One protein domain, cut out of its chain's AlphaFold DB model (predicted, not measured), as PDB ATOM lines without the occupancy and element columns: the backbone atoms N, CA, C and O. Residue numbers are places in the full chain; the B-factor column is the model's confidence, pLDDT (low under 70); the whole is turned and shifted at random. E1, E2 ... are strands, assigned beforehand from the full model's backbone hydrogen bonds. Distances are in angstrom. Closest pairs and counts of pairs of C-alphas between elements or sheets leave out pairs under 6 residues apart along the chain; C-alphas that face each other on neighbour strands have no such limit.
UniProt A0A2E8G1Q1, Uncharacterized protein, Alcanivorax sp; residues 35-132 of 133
ATOM      1  N   LEU A  35     -27.462  24.866   3.507       88.75
ATOM      2  CA  LEU A  35     -27.975  25.214   2.185       88.75
ATOM      3  C   LEU A  35     -27.147  24.581   1.089       88.75
ATOM      4  O   LEU A  35     -25.949  24.826   0.987       88.75
ATOM      5  N   ARG A  36     -27.830  23.894   0.183       89.31
ATOM      6  CA  ARG A  36     -27.261  23.503  -1.105       89.31
ATOM      7  C   ARG A  36     -28.040  24.182  -2.216       89.31
ATOM      8  O   ARG A  36     -29.265  24.106  -2.236       89.31
ATOM      9  N   VAL A  37     -27.324  24.832  -3.122       88.25
ATOM     10  CA  VAL A  37     -27.890  25.476  -4.307       88.25
ATOM     11  C   VAL A  37     -27.452  24.668  -5.516       88.25
ATOM     12  O   VAL A  37     -26.258  24.446  -5.706       88.25
ATOM     13  N   THR A  38     -28.414  24.216  -6.309       87.94
ATOM     14  CA  THR A  38     -28.163  23.480  -7.547       87.94
ATOM     15  C   THR A  38     -28.906  24.160  -8.681       87.94
ATOM     16  O   THR A  38     -30.096  24.437  -8.563       87.94
ATOM     17  N   GLU A  39     -28.215  24.399  -9.787       85.50
ATOM     18  CA  GLU A  39     -28.827  24.854 -11.029       85.50
ATOM     19  C   GLU A  39     -29.055  23.653 -11.949       85.50
ATOM     20  O   GLU A  39     -28.147  22.853 -12.181       85.50
ATOM     21  N   VAL A  40     -30.281  23.507 -12.445       85.38
ATOM     22  CA  VAL A  40     -30.691  22.413 -13.330       85.38
ATOM     23  C   VAL A  40     -31.236  23.012 -14.618       85.38
ATOM     24  O   VAL A  40     -32.180  23.801 -14.593       85.38
ATOM     25  N   ALA A  41     -30.643  22.653 -15.755       82.31
ATOM     26  CA  ALA A  41     -31.162  23.053 -17.057       82.31
ATOM     27  C   ALA A  41     -32.475  22.317 -17.366       82.31
ATOM     28  O   ALA A  41     -32.623  21.133 -17.057       82.31
ATOM     29  N   ARG A  42     -33.420  23.022 -17.988       83.12
ATOM     30  CA  ARG A  42     -34.729  22.508 -18.398       83.12
ATOM     31  C   ARG A  42     -35.039  23.006 -19.807       83.12
ATOM     32  O   ARG A  42     -34.609  24.088 -20.194       83.12
ATOM     33  N   ASP A  43     -35.862  22.272 -20.546       76.69
ATOM     34  CA  ASP A  43     -36.404  22.768 -21.810       76.69
ATOM     35  C   ASP A  43     -37.143  24.099 -21.592       76.69
ATOM     36  O   ASP A  43     -38.152  24.176 -20.881       76.69
ATOM     37  N   GLY A  44     -36.597  25.169 -22.174       76.12
ATOM     38  CA  GLY A  44     -37.120  26.525 -22.035       76.12
ATOM     39  C   GLY A  44     -36.848  27.179 -20.679       76.12
ATOM     40  O   GLY A  44     -37.672  27.989 -20.241       76.12
ATOM     41  N   GLY A  45     -35.747  26.842 -19.992       83.56
ATOM     42  CA  GLY A  45     -35.335  27.573 -18.793       83.56
ATOM     43  C   GLY A  45     -34.300  26.901 -17.895       83.56
ATOM     44  O   GLY A  45     -33.655  25.918 -18.254       83.56
ATOM     45  N   ARG A  46     -34.174  27.421 -16.671       86.06
ATOM     46  CA  ARG A  46     -33.331  26.834 -15.618       86.06
ATOM     47  C   ARG A  46     -34.043  26.847 -14.274       86.06
ATOM     48  O   ARG A  46     -34.650  27.842 -13.886       86.06
ATOM     49  N   ASP A  47     -33.918  25.752 -13.541       88.19
ATOM     50  CA  ASP A  47     -34.462  25.617 -12.198       88.19
ATOM     51  C   ASP A  47     -33.319  25.750 -11.184       88.19
ATOM     52  O   ASP A  47     -32.352  24.989 -11.185       88.19
ATOM     53  N   TRP A  48     -33.434  26.740 -10.304       89.38
ATOM     54  CA  TRP A  48     -32.575  26.924  -9.141       89.38
ATOM     55  C   TRP A  48     -33.202  26.220  -7.949       89.38
ATOM     56  O   TRP A  48     -34.167  26.710  -7.358       89.38
ATOM     57  N   VAL A  49     -32.648  25.067  -7.595       90.50
ATOM     58  CA  VAL A  49     -33.105  24.247  -6.476       90.50
ATOM     59  C   VAL A  49     -32.268  24.570  -5.243       90.50
ATOM     60  O   VAL A  49     -31.068  24.303  -5.198       90.50
ATOM     61  N   ILE A  50     -32.911  25.142  -4.229       92.38
ATOM     62  CA  ILE A  50     -32.309  25.507  -2.947       92.38
ATOM     63  C   ILE A  50     -32.792  24.506  -1.897       92.38
ATOM     64  O   ILE A  50     -33.933  24.582  -1.443       92.38
ATOM     65  N   ARG A  51     -31.928  23.572  -1.494       93.06
ATOM     66  CA  ARG A  51     -32.230  22.574  -0.457       93.06
ATOM     67  C   ARG A  51     -31.900  23.107   0.930       93.06
ATOM     68  O   ARG A  51     -30.783  23.575   1.158       93.06
ATOM     69  N   LEU A  52     -32.860  23.010   1.849       92.50
ATOM     70  CA  LEU A  52     -32.749  23.468   3.235       92.50
ATOM     71  C   LEU A  52     -32.633  22.271   4.177       92.50
ATOM     72  O   LEU A  52     -33.641  21.693   4.590       92.50
ATOM     73  N   TYR A  53     -31.404  21.951   4.567       89.31
ATOM     74  CA  TYR A  53     -31.101  20.891   5.524       89.31
ATOM     75  C   TYR A  53     -31.291  21.349   6.968       89.31
ATOM     76  O   TYR A  53     -31.141  22.533   7.298       89.31
ATOM     77  N   GLY A  54     -31.647  20.402   7.841       85.88
ATOM     78  CA  GLY A  54     -32.033  20.696   9.224       85.88
ATOM     79  C   GLY A  54     -33.319  21.524   9.309       85.88
ATOM     80  O   GLY A  54     -33.597  22.149  10.337       85.88
ATOM     81  N   SER A  55     -34.088  21.579   8.211       82.62
ATOM     82  CA  SER A  55     -35.350  22.311   8.157       82.62
ATOM     83  C   SER A  55     -36.564  21.444   8.501       82.62
ATOM     84  O   SER A  55     -37.633  21.986   8.792       82.62
ATOM     85  N   VAL A  56     -36.404  20.123   8.493       83.12
ATOM     86  CA  VAL A  56     -37.439  19.118   8.759       83.12
ATOM     87  C   VAL A  56     -36.835  18.022   9.636       83.12
ATOM     88  O   VAL A  56     -35.639  17.774   9.573       83.12
ATOM     89  N   GLY A  57     -37.656  17.374  10.462       81.62
ATOM     90  CA  GLY A  57     -37.236  16.259  11.309       81.62
ATOM     91  C   GLY A  57     -37.145  16.610  12.797       81.62
ATOM     92  O   GLY A  57     -37.336  17.767  13.177       81.62
ATOM     93  N   PRO A  58     -36.888  15.603  13.646       72.00
ATOM     94  CA  PRO A  58     -36.874  15.757  15.103       72.00
ATOM     95  C   PRO A  58     -35.779  16.718  15.590       72.00
ATOM     96  O   PRO A  58     -35.977  17.419  16.578       72.00
ATOM     97  N   ASP A  59     -34.679  16.833  14.843       71.19
ATOM     98  CA  ASP A  59     -33.536  17.693  15.172       71.19
ATOM     99  C   ASP A  59     -33.547  19.034  14.411       71.19
ATOM    100  O   ASP A  59     -32.527  19.720  14.315       71.19
ATOM    101  N   ALA A  60     -34.696  19.442  13.855       79.31
ATOM    102  CA  ALA A  60     -34.831  20.642  13.026       79.31
ATOM    103  C   ALA A  60     -34.776  21.952  13.835       79.31
ATOM    104  O   ALA A  60     -35.746  22.713  13.896       79.31
ATOM    105  N   GLN A  61     -33.631  22.242  14.447       81.12
ATOM    106  CA  GLN A  61     -33.414  23.413  15.301       81.12
ATOM    107  C   GLN A  61     -32.872  24.625  14.537       81.12
ATOM    108  O   GLN A  61     -32.897  25.750  15.048       81.12
ATOM    109  N   ARG A  62     -32.393  24.429  13.302       88.12
ATOM    110  CA  ARG A  62     -31.816  25.508  12.500       88.12
ATOM    111  C   ARG A  62     -32.885  26.552  12.175       88.12
ATOM    112  O   ARG A  62     -33.980  26.240  11.711       88.12
ATOM    113  N   ARG A  63     -32.550  27.817  12.440       91.25
ATOM    114  CA  ARG A  63     -33.433  28.965  12.183       91.25
ATOM    115  C   ARG A  63     -32.969  29.851  11.042       91.25
ATOM    116  O   ARG A  63     -33.761  30.654  10.565       91.25
ATOM    117  N   ARG A  64     -31.713  29.725  10.615       92.69
ATOM    118  CA  ARG A  64     -31.141  30.560   9.564       92.69
ATOM    119  C   ARG A  64     -30.230  29.763   8.650       92.69
ATOM    120  O   ARG A  64     -29.509  28.866   9.087       92.69
ATOM    121  N   TRP A  65     -30.274  30.156   7.393       94.06
ATOM    122  CA  TRP A  65     -29.581  29.560   6.273       94.06
ATOM    123  C   TRP A  65     -29.004  30.685   5.432       94.06
ATOM    124  O   TRP A  65     -29.728  31.608   5.062       94.06
ATOM    125  N   GLN A  66     -27.708  30.620   5.147       92.31
ATOM    126  CA  GLN A  66     -27.041  31.656   4.373       92.31
ATOM    127  C   GLN A  66     -26.036  31.061   3.394       92.31
ATOM    128  O   GLN A  66     -25.173  30.283   3.785       92.31
ATOM    129  N   ALA A  67     -26.125  31.453   2.129       89.94
ATOM    130  CA  ALA A  67     -25.166  31.060   1.105       89.94
ATOM    131  C   ALA A  67     -24.759  32.289   0.293       89.94
ATOM    132  O   ALA A  67     -25.598  33.129  -0.039       89.94
ATOM    133  N   VAL A  68     -23.464  32.416   0.021       89.31
ATOM    134  CA  VAL A  68     -22.891  33.524  -0.741       89.31
ATOM    135  C   VAL A  68     -21.891  32.945  -1.721       89.31
ATOM    136  O   VAL A  68     -21.061  32.127  -1.339       89.31
ATOM    137  N   ASP A  69     -22.000  33.396  -2.957       86.88
ATOM    138  CA  ASP A  69     -21.165  33.019  -4.087       86.88
ATOM    139  C   ASP A  69     -21.085  34.230  -5.034       86.88
ATOM    140  O   ASP A  69     -21.791  35.231  -4.842       86.88
ATOM    141  N   ASP A  70     -20.274  34.152  -6.081       83.25
ATOM    142  CA  ASP A  70     -20.055  35.262  -7.017       83.25
ATOM    143  C   ASP A  70     -21.355  35.685  -7.717       83.25
ATOM    144  O   ASP A  70     -21.606  36.870  -7.972       83.25
ATOM    145  N   ASN A  71     -22.233  34.711  -7.967       83.75
ATOM    146  CA  ASN A  71     -23.470  34.908  -8.718       83.75
ATOM    147  C   ASN A  71     -24.722  34.989  -7.842       83.75
ATOM    148  O   ASN A  71     -25.792  35.328  -8.354       83.75
ATOM    149  N   TYR A  72     -24.634  34.726  -6.533       87.56
ATOM    150  CA  TYR A  72     -25.808  34.761  -5.664       87.56
ATOM    151  C   TYR A  72     -25.507  35.048  -4.192       87.56
ATOM    152  O   TYR A  72     -24.427  34.820  -3.658       87.56
ATOM    153  N   ARG A  73     -26.528  35.549  -3.505       92.50
ATOM    154  CA  ARG A  73     -26.585  35.698  -2.056       92.50
ATOM    155  C   ARG A  73     -27.977  35.317  -1.587       92.50
ATOM    156  O   ARG A  73     -28.955  35.937  -1.994       92.50
ATOM    157  N   ILE A  74     -28.045  34.331  -0.711       93.50
ATOM    158  CA  ILE A  74     -29.277  33.773  -0.167       93.50
ATOM    159  C   ILE A  74     -29.228  33.934   1.345       93.50
ATOM    160  O   ILE A  74     -28.249  33.543   1.977       93.50
ATOM    161  N   ASP A  75     -30.284  34.500   1.913       95.69
ATOM    162  CA  ASP A  75     -30.539  34.542   3.349       95.69
ATOM    163  C   ASP A  75     -31.976  34.087   3.587       95.69
ATOM    164  O   ASP A  75     -32.926  34.644   3.028       95.69
ATOM    165  N   ILE A  76     -32.129  33.022   4.365       95.31
ATOM    166  CA  ILE A  76     -33.426  32.435   4.676       95.31
ATOM    167  C   ILE A  76     -33.530  32.280   6.181       95.31
ATOM    168  O   ILE A  76     -32.684  31.656   6.821       95.31
ATOM    169  N   GLU A  77     -34.607  32.814   6.743       95.56
ATOM    170  CA  GLU A  77     -34.871  32.770   8.174       95.56
ATOM    171  C   GLU A  77     -36.221  32.113   8.456       95.56
ATOM    172  O   GLU A  77     -37.254  32.503   7.909       95.56
ATOM    173  N   ARG A  78     -36.231  31.131   9.356       94.00
ATOM    174  CA  ARG A  78     -37.452  30.496   9.848       94.00
ATOM    175  C   ARG A  78     -38.169  31.410  10.843       94.00
ATOM    176  O   ARG A  78     -37.589  31.917  11.801       94.00
ATOM    177  N   ARG A  79     -39.479  31.541  10.656       93.81
ATOM    178  CA  ARG A  79     -40.438  32.247  11.510       93.81
ATOM    179  C   ARG A  79     -41.579  31.292  11.890       93.81
ATOM    180  O   ARG A  79     -42.593  31.231  11.196       93.81
ATOM    181  N   GLY A  80     -41.413  30.573  13.000       87.31
ATOM    182  CA  GLY A  80     -42.337  29.517  13.443       87.31
ATOM    183  C   GLY A  80     -42.097  28.192  12.712       87.31
ATOM    184  O   GLY A  80     -41.036  28.006  12.131       87.31
ATOM    185  N   ASP A  81     -43.064  27.280  12.713       83.38
ATOM    186  CA  ASP A  81     -42.821  25.898  12.257       83.38
ATOM    187  C   ASP A  81     -42.721  25.756  10.731       83.38
ATOM    188  O   ASP A  81     -41.937  24.958  10.210       83.38
ATOM    189  N   ALA A  82     -43.500  26.559  10.002       85.25
ATOM    190  CA  ALA A  82     -43.586  26.511   8.541       85.25
ATOM    191  C   ALA A  82     -43.426  27.880   7.862       85.25
ATOM    192  O   ALA A  82     -43.488  27.957   6.640       85.25
ATOM    193  N   GLY A  83     -43.260  28.967   8.622       92.75
ATOM    194  CA  GLY A  83     -43.079  30.308   8.068       92.75
ATOM    195  C   GLY A  83     -41.610  30.608   7.790       92.75
ATOM    196  O   GLY A  83     -40.754  30.290   8.608       92.75
ATOM    197  N   PHE A  84     -41.316  31.254   6.665       95.38
ATOM    198  CA  PHE A  84     -39.954  31.607   6.265       95.38
ATOM    199  C   PHE A  84     -39.911  33.003   5.656       95.38
ATOM    200  O   PHE A  84     -40.839  33.427   4.969       95.38
ATOM    201  N   VAL A  85     -38.829  33.724   5.923       96.38
ATOM    202  CA  VAL A  85     -38.482  34.982   5.263       96.38
ATOM    203  C   VAL A  85     -37.329  34.684   4.324       96.38
ATOM    204  O   VAL A  85     -36.303  34.172   4.763       96.38
ATOM    205  N   LEU A  86     -37.524  34.979   3.045       95.62
ATOM    206  CA  LEU A  86     -36.551  34.760   1.984       95.62
ATOM    207  C   LEU A  86     -35.997  36.109   1.533       95.62
ATOM    208  O   LEU A  86     -36.769  37.033   1.263       95.62
ATOM    209  N   ASP A  87     -34.679  36.198   1.409       95.56
ATOM    210  CA  ASP A  87     -33.971  37.264   0.706       95.56
ATOM    211  C   ASP A  87     -32.923  36.625  -0.212       95.56
ATOM    212  O   ASP A  87     -31.856  36.192   0.221       95.56
ATOM    213  N   ILE A  88     -33.277  36.502  -1.487       92.44
ATOM    214  CA  ILE A  88     -32.492  35.803  -2.501       92.44
ATOM    215  C   ILE A  88     -32.116  36.824  -3.565       92.44
ATOM    216  O   ILE A  88     -32.969  37.280  -4.322       92.44
ATOM    217  N   ALA A  89     -30.843  37.180  -3.638       90.38
ATOM    218  CA  ALA A  89     -30.280  37.949  -4.735       90.38
ATOM    219  C   ALA A  89     -29.468  37.016  -5.634       90.38
ATOM    220  O   ALA A  89     -28.627  36.274  -5.140       90.38
ATOM    221  N   TYR A  90     -29.673  37.073  -6.942       84.00
ATOM    222  CA  TYR A  90     -28.935  36.244  -7.894       84.00
ATOM    223  C   TYR A  90     -28.731  36.996  -9.209       84.00
ATOM    224  O   TYR A  90     -29.425  37.969  -9.525       84.00
ATOM    225  N   ARG A  91     -27.717  36.568  -9.952       80.38
ATOM    226  CA  ARG A  91     -27.375  37.055 -11.283       80.38
ATOM    227  C   ARG A  91     -27.214  35.829 -12.188       80.38
ATOM    228  O   ARG A  91     -26.162  35.197 -12.152       80.38
ATOM    229  N   PRO A  92     -28.246  35.459 -12.958       68.12
ATOM    230  CA  PRO A  92     -28.128  34.367 -13.908       68.12
ATOM    231  C   PRO A  92     -27.339  34.858 -15.132       68.12
ATOM    232  O   PRO A  92     -27.804  35.720 -15.876       68.12
ATOM    233  N   GLY A  93     -26.129  34.336 -15.336       67.19
ATOM    234  CA  GLY A  93     -25.281  34.693 -16.482       67.19
ATOM    235  C   GLY A  93     -24.955  36.194 -16.582       67.19
ATOM    236  O   GLY A  93     -24.649  36.849 -15.586       67.19
ATOM    237  N   SER A  94     -25.028  36.746 -17.799       55.38
ATOM    238  CA  SER A  94     -24.780  38.166 -18.118       55.38
ATOM    239  C   SER A  94     -25.987  39.087 -17.871       55.38
ATOM    240  O   SER A  94     -25.957  40.264 -18.238       55.38
ATOM    241  N   GLN A  95     -27.057  38.582 -17.249       63.72
ATOM    242  CA  GLN A  95     -28.292  39.338 -17.044       63.72
ATOM    243  C   GLN A  95     -28.217  40.315 -15.856       63.72
ATOM    244  O   GLN A  95     -27.287  40.331 -15.040       63.72
ATOM    245  N   ARG A  96     -29.247  41.164 -15.753       71.56
ATOM    246  CA  ARG A  96     -29.446  42.103 -14.641       71.56
ATOM    247  C   ARG A  96     -29.562  41.334 -13.322       71.56
ATOM    248  O   ARG A  96     -30.078  40.227 -13.265       71.56
ATOM    249  N   ARG A  97     -29.094  41.933 -12.224       79.19
ATOM    250  CA  ARG A  97     -29.264  41.340 -10.892       79.19
ATOM    251  C   ARG A  97     -30.743  41.319 -10.520       79.19
ATOM    252  O   ARG A  97     -31.400  42.360 -10.563       79.19
ATOM    253  N   HIS A  98     -31.219  40.170 -10.074       83.88
ATOM    254  CA  HIS A  98     -32.571  39.995  -9.578       83.88
ATOM    255  C   HIS A  98     -32.564  39.775  -8.067       83.88
ATOM    256  O   HIS A  98     -31.579  39.306  -7.488       83.88
ATOM    257  N   ARG A  99     -33.670  40.140  -7.416       89.44
ATOM    258  CA  ARG A  99     -33.852  39.950  -5.981       89.44
ATOM    259  C   ARG A  99     -35.281  39.535  -5.675       89.44
ATOM    260  O   ARG A  99     -36.220  40.227  -6.053       89.44
ATOM    261  N   VAL A 100     -35.422  38.444  -4.939       89.69
ATOM    262  CA  VAL A 100     -36.684  37.938  -4.410       89.69
ATOM    263  C   VAL A 100     -36.668  38.147  -2.906       89.69
ATOM    264  O   VAL A 100     -35.847  37.562  -2.203       89.69
ATOM    265  N   ARG A 101     -37.575  38.993  -2.412       94.19
ATOM    266  CA  ARG A 101     -37.760  39.229  -0.980       94.19
ATOM    267  C   ARG A 101     -39.216  39.011  -0.611       94.19
ATOM    268  O   ARG A 101     -40.072  39.783  -1.029       94.19
ATOM    269  N   GLN A 102     -39.493  37.969   0.161       93.88
ATOM    270  CA  GLN A 102     -40.866  37.606   0.511       93.88
ATOM    271  C   GLN A 102     -40.943  36.775   1.786       93.88
ATOM    272  O   GLN A 102     -39.963  36.176   2.226       93.88
ATOM    273  N   ARG A 103     -42.141  36.725   2.366       94.88
ATOM    274  CA  ARG A 103     -42.475  35.826   3.466       94.88
ATOM    275  C   ARG A 103     -43.403  34.745   2.937       94.88
ATOM    276  O   ARG A 103     -44.457  35.061   2.399       94.88
ATOM    277  N   VAL A 104     -43.019  33.490   3.111       92.94
ATOM    278  CA  VAL A 104     -43.736  32.331   2.567       92.94
ATOM    279  C   VAL A 104     -44.007  31.306   3.657       92.94
ATOM    280  O   VAL A 104     -43.329  31.275   4.688       92.94
ATOM    281  N   ARG A 105     -45.013  30.461   3.434       92.75
ATOM    282  CA  ARG A 105     -45.169  29.206   4.170       92.75
ATOM    283  C   ARG A 105     -44.669  28.074   3.288       92.75
ATOM    284  O   ARG A 105     -45.050  28.011   2.127       92.75
ATOM    285  N   LEU A 106     -43.827  27.213   3.837       91.50
ATOM    286  CA  LEU A 106     -43.212  26.112   3.100       91.50
ATOM    287  C   LEU A 106     -43.578  24.795   3.762       91.50
ATOM    288  O   LEU A 106     -43.419  24.667   4.976       91.50
ATOM    289  N   ALA A 107     -44.035  23.822   2.981       90.50
ATOM    290  CA  ALA A 107     -44.202  22.440   3.427       90.50
ATOM    291  C   ALA A 107     -42.879  21.664   3.296       90.50
ATOM    292  O   ALA A 107     -41.908  22.189   2.758       90.50
ATOM    293  N   GLU A 108     -42.822  20.439   3.821       91.50
ATOM    294  CA  GLU A 108     -41.745  19.493   3.487       91.50
ATOM    295  C   GLU A 108     -41.742  19.226   1.968       91.50
ATOM    296  O   GLU A 108     -42.812  19.114   1.365       91.50
ATOM    297  N   GLY A 109     -40.554  19.144   1.362       91.56
ATOM    298  CA  GLY A 109     -40.376  18.946  -0.079       91.56
ATOM    299  C   GLY A 109     -40.271  20.232  -0.921       91.56
ATOM    300  O   GLY A 109     -40.151  21.339  -0.377       91.56
ATOM    301  N   PRO A 110     -40.293  20.098  -2.264       92.06
ATOM    302  CA  PRO A 110     -40.045  21.193  -3.197       92.06
ATOM    303  C   PRO A 110     -41.238  22.147  -3.300       92.06
ATOM    304  O   PRO A 110     -42.373  21.742  -3.539       92.06
ATOM    305  N   THR A 111     -40.967  23.445  -3.183       93.50
ATOM    306  CA  THR A 111     -41.948  24.523  -3.334       93.50
ATOM    307  C   THR A 111     -41.429  25.572  -4.313       93.50
ATOM    308  O   THR A 111     -40.353  26.133  -4.109       93.50
ATOM    309  N   LEU A 112     -42.198  25.885  -5.357       91.38
ATOM    310  CA  LEU A 112     -41.896  27.009  -6.247       91.38
ATOM    311  C   LEU A 112     -42.134  28.328  -5.500       91.38
ATOM    312  O   LEU A 112     -43.252  28.596  -5.063       91.38
ATOM    313  N   VAL A 113     -41.097  29.153  -5.355       90.81
ATOM    314  CA  VAL A 113     -41.190  30.438  -4.634       90.81
ATOM    315  C   VAL A 113     -41.100  31.644  -5.559       90.81
ATOM    316  O   VAL A 113     -41.611  32.707  -5.221       90.81
ATOM    317  N   ALA A 114     -40.468  31.512  -6.723       87.69
ATOM    318  CA  ALA A 114     -40.426  32.571  -7.723       87.69
ATOM    319  C   ALA A 114     -40.193  31.991  -9.117       87.69
ATOM    320  O   ALA A 114     -39.549  30.953  -9.257       87.69
ATOM    321  N   ALA A 115     -40.675  32.696 -10.133       86.06
ATOM    322  CA  ALA A 115     -40.387  32.429 -11.531       86.06
ATOM    323  C   ALA A 115     -40.270  33.768 -12.271       86.06
ATOM    324  O   ALA A 115     -41.039  34.695 -12.001       86.06
ATOM    325  N   PHE A 116     -39.253  33.919 -13.112       77.62
ATOM    326  CA  PHE A 116     -38.927  35.176 -13.788       77.62
ATOM    327  C   PHE A 116     -38.089  34.917 -15.041       77.62
ATOM    328  O   PHE A 116     -37.381  33.919 -15.153       77.62
ATOM    329  N   GLY A 117     -38.137  35.868 -15.970       64.94
ATOM    330  CA  GLY A 117     -37.568  35.733 -17.310       64.94
ATOM    331  C   GLY A 117     -38.676  35.669 -18.359       64.94
ATOM    332  O   GLY A 117     -39.802  35.276 -18.060       64.94
ATOM    333  N   GLN A 118     -38.377  36.121 -19.575       56.56
ATOM    334  CA  GLN A 118     -39.233  35.865 -20.732       56.56
ATOM    335  C   GLN A 118     -38.719  34.632 -21.475       56.56
ATOM    336  O   GLN A 118     -37.559  34.257 -21.320       56.56
ATOM    337  N   ALA A 119     -39.575  34.028 -22.301       50.78
ATOM    338  CA  ALA A 119     -39.203  32.984 -23.255       50.78
ATOM    339  C   ALA A 119     -38.324  33.547 -24.398       50.78
ATOM    340  O   ALA A 119     -38.673  33.463 -25.568       50.78
ATOM    341  N   SER A 120     -37.218  34.202 -24.055       50.69
ATOM    342  CA  SER A 120     -36.075  34.451 -24.939       50.69
ATOM    343  C   SER A 120     -35.053  33.319 -24.764       50.69
ATOM    344  O   SER A 120     -35.247  32.488 -23.884       50.69
ATOM    345  N   ASP A 121     -33.986  33.286 -25.565       54.88
ATOM    346  CA  ASP A 121     -33.087  32.130 -25.793       54.88
ATOM    347  C   ASP A 121     -32.626  31.311 -24.558       54.88
ATOM    348  O   ASP A 121     -32.384  30.114 -24.689       54.88
ATOM    349  N   ASP A 122     -32.566  31.902 -23.356       62.50
ATOM    350  CA  ASP A 122     -32.200  31.227 -22.090       62.50
ATOM    351  C   ASP A 122     -33.388  30.642 -21.284       62.50
ATOM    352  O   ASP A 122     -33.192  29.883 -20.331       62.50
ATOM    353  N   GLY A 123     -34.622  30.999 -21.643       73.81
ATOM    354  CA  GLY A 123     -35.862  30.536 -21.024       73.81
ATOM    355  C   GLY A 123     -36.202  31.123 -19.644       73.81
ATOM    356  O   GLY A 123     -35.549  32.025 -19.120       73.81
ATOM    357  N   GLU A 124     -37.277  30.607 -19.040       83.19
ATOM    358  CA  GLU A 124     -37.757  31.022 -17.714       83.19
ATOM    359  C   GLU A 124     -36.848  30.468 -16.611       83.19
ATOM    360  O   GLU A 124     -36.590  29.265 -16.543       83.19
ATOM    361  N   THR A 125     -36.413  31.324 -15.690       83.69
ATOM    362  CA  THR A 125     -35.721  30.874 -14.483       83.69
ATOM    363  C   THR A 125     -36.703  30.738 -13.329       83.69
ATOM    364  O   THR A 125     -37.452  31.665 -13.010       83.69
ATOM    365  N   ARG A 126     -36.668  29.589 -12.659       89.06
ATOM    366  CA  ARG A 126     -37.507  29.295 -11.496       89.06
ATOM    367  C   ARG A 126     -36.657  29.084 -10.265       89.06
ATOM    368  O   ARG A 126     -35.577  28.514 -10.342       89.06
ATOM    369  N   ILE A 127     -37.169  29.498  -9.118       90.19
ATOM    370  CA  ILE A 127     -36.557  29.239  -7.819       90.19
ATOM    371  C   ILE A 127     -37.460  28.280  -7.070       90.19
ATOM    372  O   ILE A 127     -38.599  28.612  -6.727       90.19
ATOM    373  N   ILE A 128     -36.923  27.098  -6.808       91.94
ATOM    374  CA  ILE A 128     -37.572  26.028  -6.067       91.94
ATOM    375  C   ILE A 128     -36.838  25.885  -4.744       91.94
ATOM    376  O   ILE A 128     -35.619  25.735  -4.701       91.94
ATOM    377  N   LEU A 129     -37.587  25.933  -3.655       93.38
ATOM    378  CA  LEU A 129     -37.067  25.770  -2.313       93.38
ATOM    379  C   LEU A 129     -37.523  24.422  -1.768       93.38
ATOM    380  O   LEU A 129     -38.721  24.167  -1.689       93.38
ATOM    381  N   ASP A 130     -36.572  23.564  -1.426       93.38
ATOM    382  CA  ASP A 130     -36.816  22.170  -1.070       93.38
ATOM    383  C   ASP A 130     -36.457  21.924   0.397       93.38
ATOM    384  O   ASP A 130     -35.294  22.002   0.806       93.38
ATOM    385  N   ARG A 131     -37.483  21.688   1.217       92.31
ATOM    386  CA  ARG A 131     -37.320  21.397   2.644       92.31
ATOM    387  C   ARG A 131     -37.041  19.911   2.829       92.31
ATOM    388  O   ARG A 131     -37.966  19.104   2.776       92.31
ATOM    389  N   VAL A 132     -35.781  19.585   3.101       88.56
ATOM    390  CA  VAL A 132     -35.285  18.209   3.242       88.56
ATOM    391  C   VAL A 132     -34.924  17.878   4.696       88.56
ATOM    392  O   VAL A 132     -34.629  18.779   5.494       88.56
TER     393      VAL A 132
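Overview. This is residues 35 to 132 of the 133 residues of an uncharacterized protein of Alcanivorax sp (UniProt A0A2E8G1Q1). Two twisted sheets of four strands each face each other as a sandwich, E1 E2 E8 E7 on E3 E4 E5 E6, with their strands crossed at 44 degrees. The chain passes between the sheets twice, by a long loop from E2 to E3 and a tight turn from E6 to E7; the loops E2 to E3 and E7 to E8 lie at opposite ends of the long axis. The first sheet runs E1 E2 E8 E7 and is mixed; the second runs E3 E4 E5 E6 and is antiparallel. The printed part has 98 residues with eight named strands, E1 to E8 in chain order, and no named helix, an all-strand class. It is compact, with a radius of gyration of the C-alphas of 13.5 A, yet elongated, spanning 44 by 23 by 20 A.

Along the chain. Find C-alpha 35 at (-27.975, 25.214, 2.185), where E1 begins, and follow it through residues 35 to 42, 21.8 A. In the same sheet look for E2, residues 45 to 52, 22.6 A, E8, residues 124 to 131, 22.5 A, and E7, residues 109 to 116, 21.3 A; E8 ends at C-alpha 131, (-37.320, 21.397, 2.644). For the other sheet, start at C-alpha 64, (-31.141, 30.560, 9.564), with E3, residues 64 to 68. Then come E4, residues 72 to 79, 22.7 A, E5, residues 83 to 90, 22.1 A, and E6, residues 98 to 105, 21.5 A, which bends by 51 degrees at residue 102.

Arrangement. Begin at the inner strands E2 and E8, parallel at 17 degrees, where N 48 and O 126 are 2.8 A apart. On one side of E2, E1 forms an antiparallel hairpin with it, with N 38 and O 49 at 2.9 A. E7 and E8 are a hairpin too, with N 111 and O 129 at 2.8 A. Cross to the meander E3 E4 E5 E6, each strand the antiparallel neighbour of the one before: look for N 65 and O 76 at 2.9 A, N 75 and O 87 at 2.9 A, and N 86 and O 102 at 2.8 A. The parts of the sheets that face each other are 10.2 A centre to centre. Between edge strands, the closest C-alphas of E1 and E3 are those of Leu 35 and Trp 65, 6.2 A; those of E6 and E7 are Val 100 and Ala 114, 7.3 A. E2 and E5 are apart.

Size, cuts and confidence. The C-alphas farthest apart are those of Pro 58 and Asp 121, 44.2 A. The printed part has no cut. The link E2 to E3, 11 residues, is long. Look for pLDDT under 70 at residues 92 to 95 and 117 to 122; the mean of the printed part is 85.1.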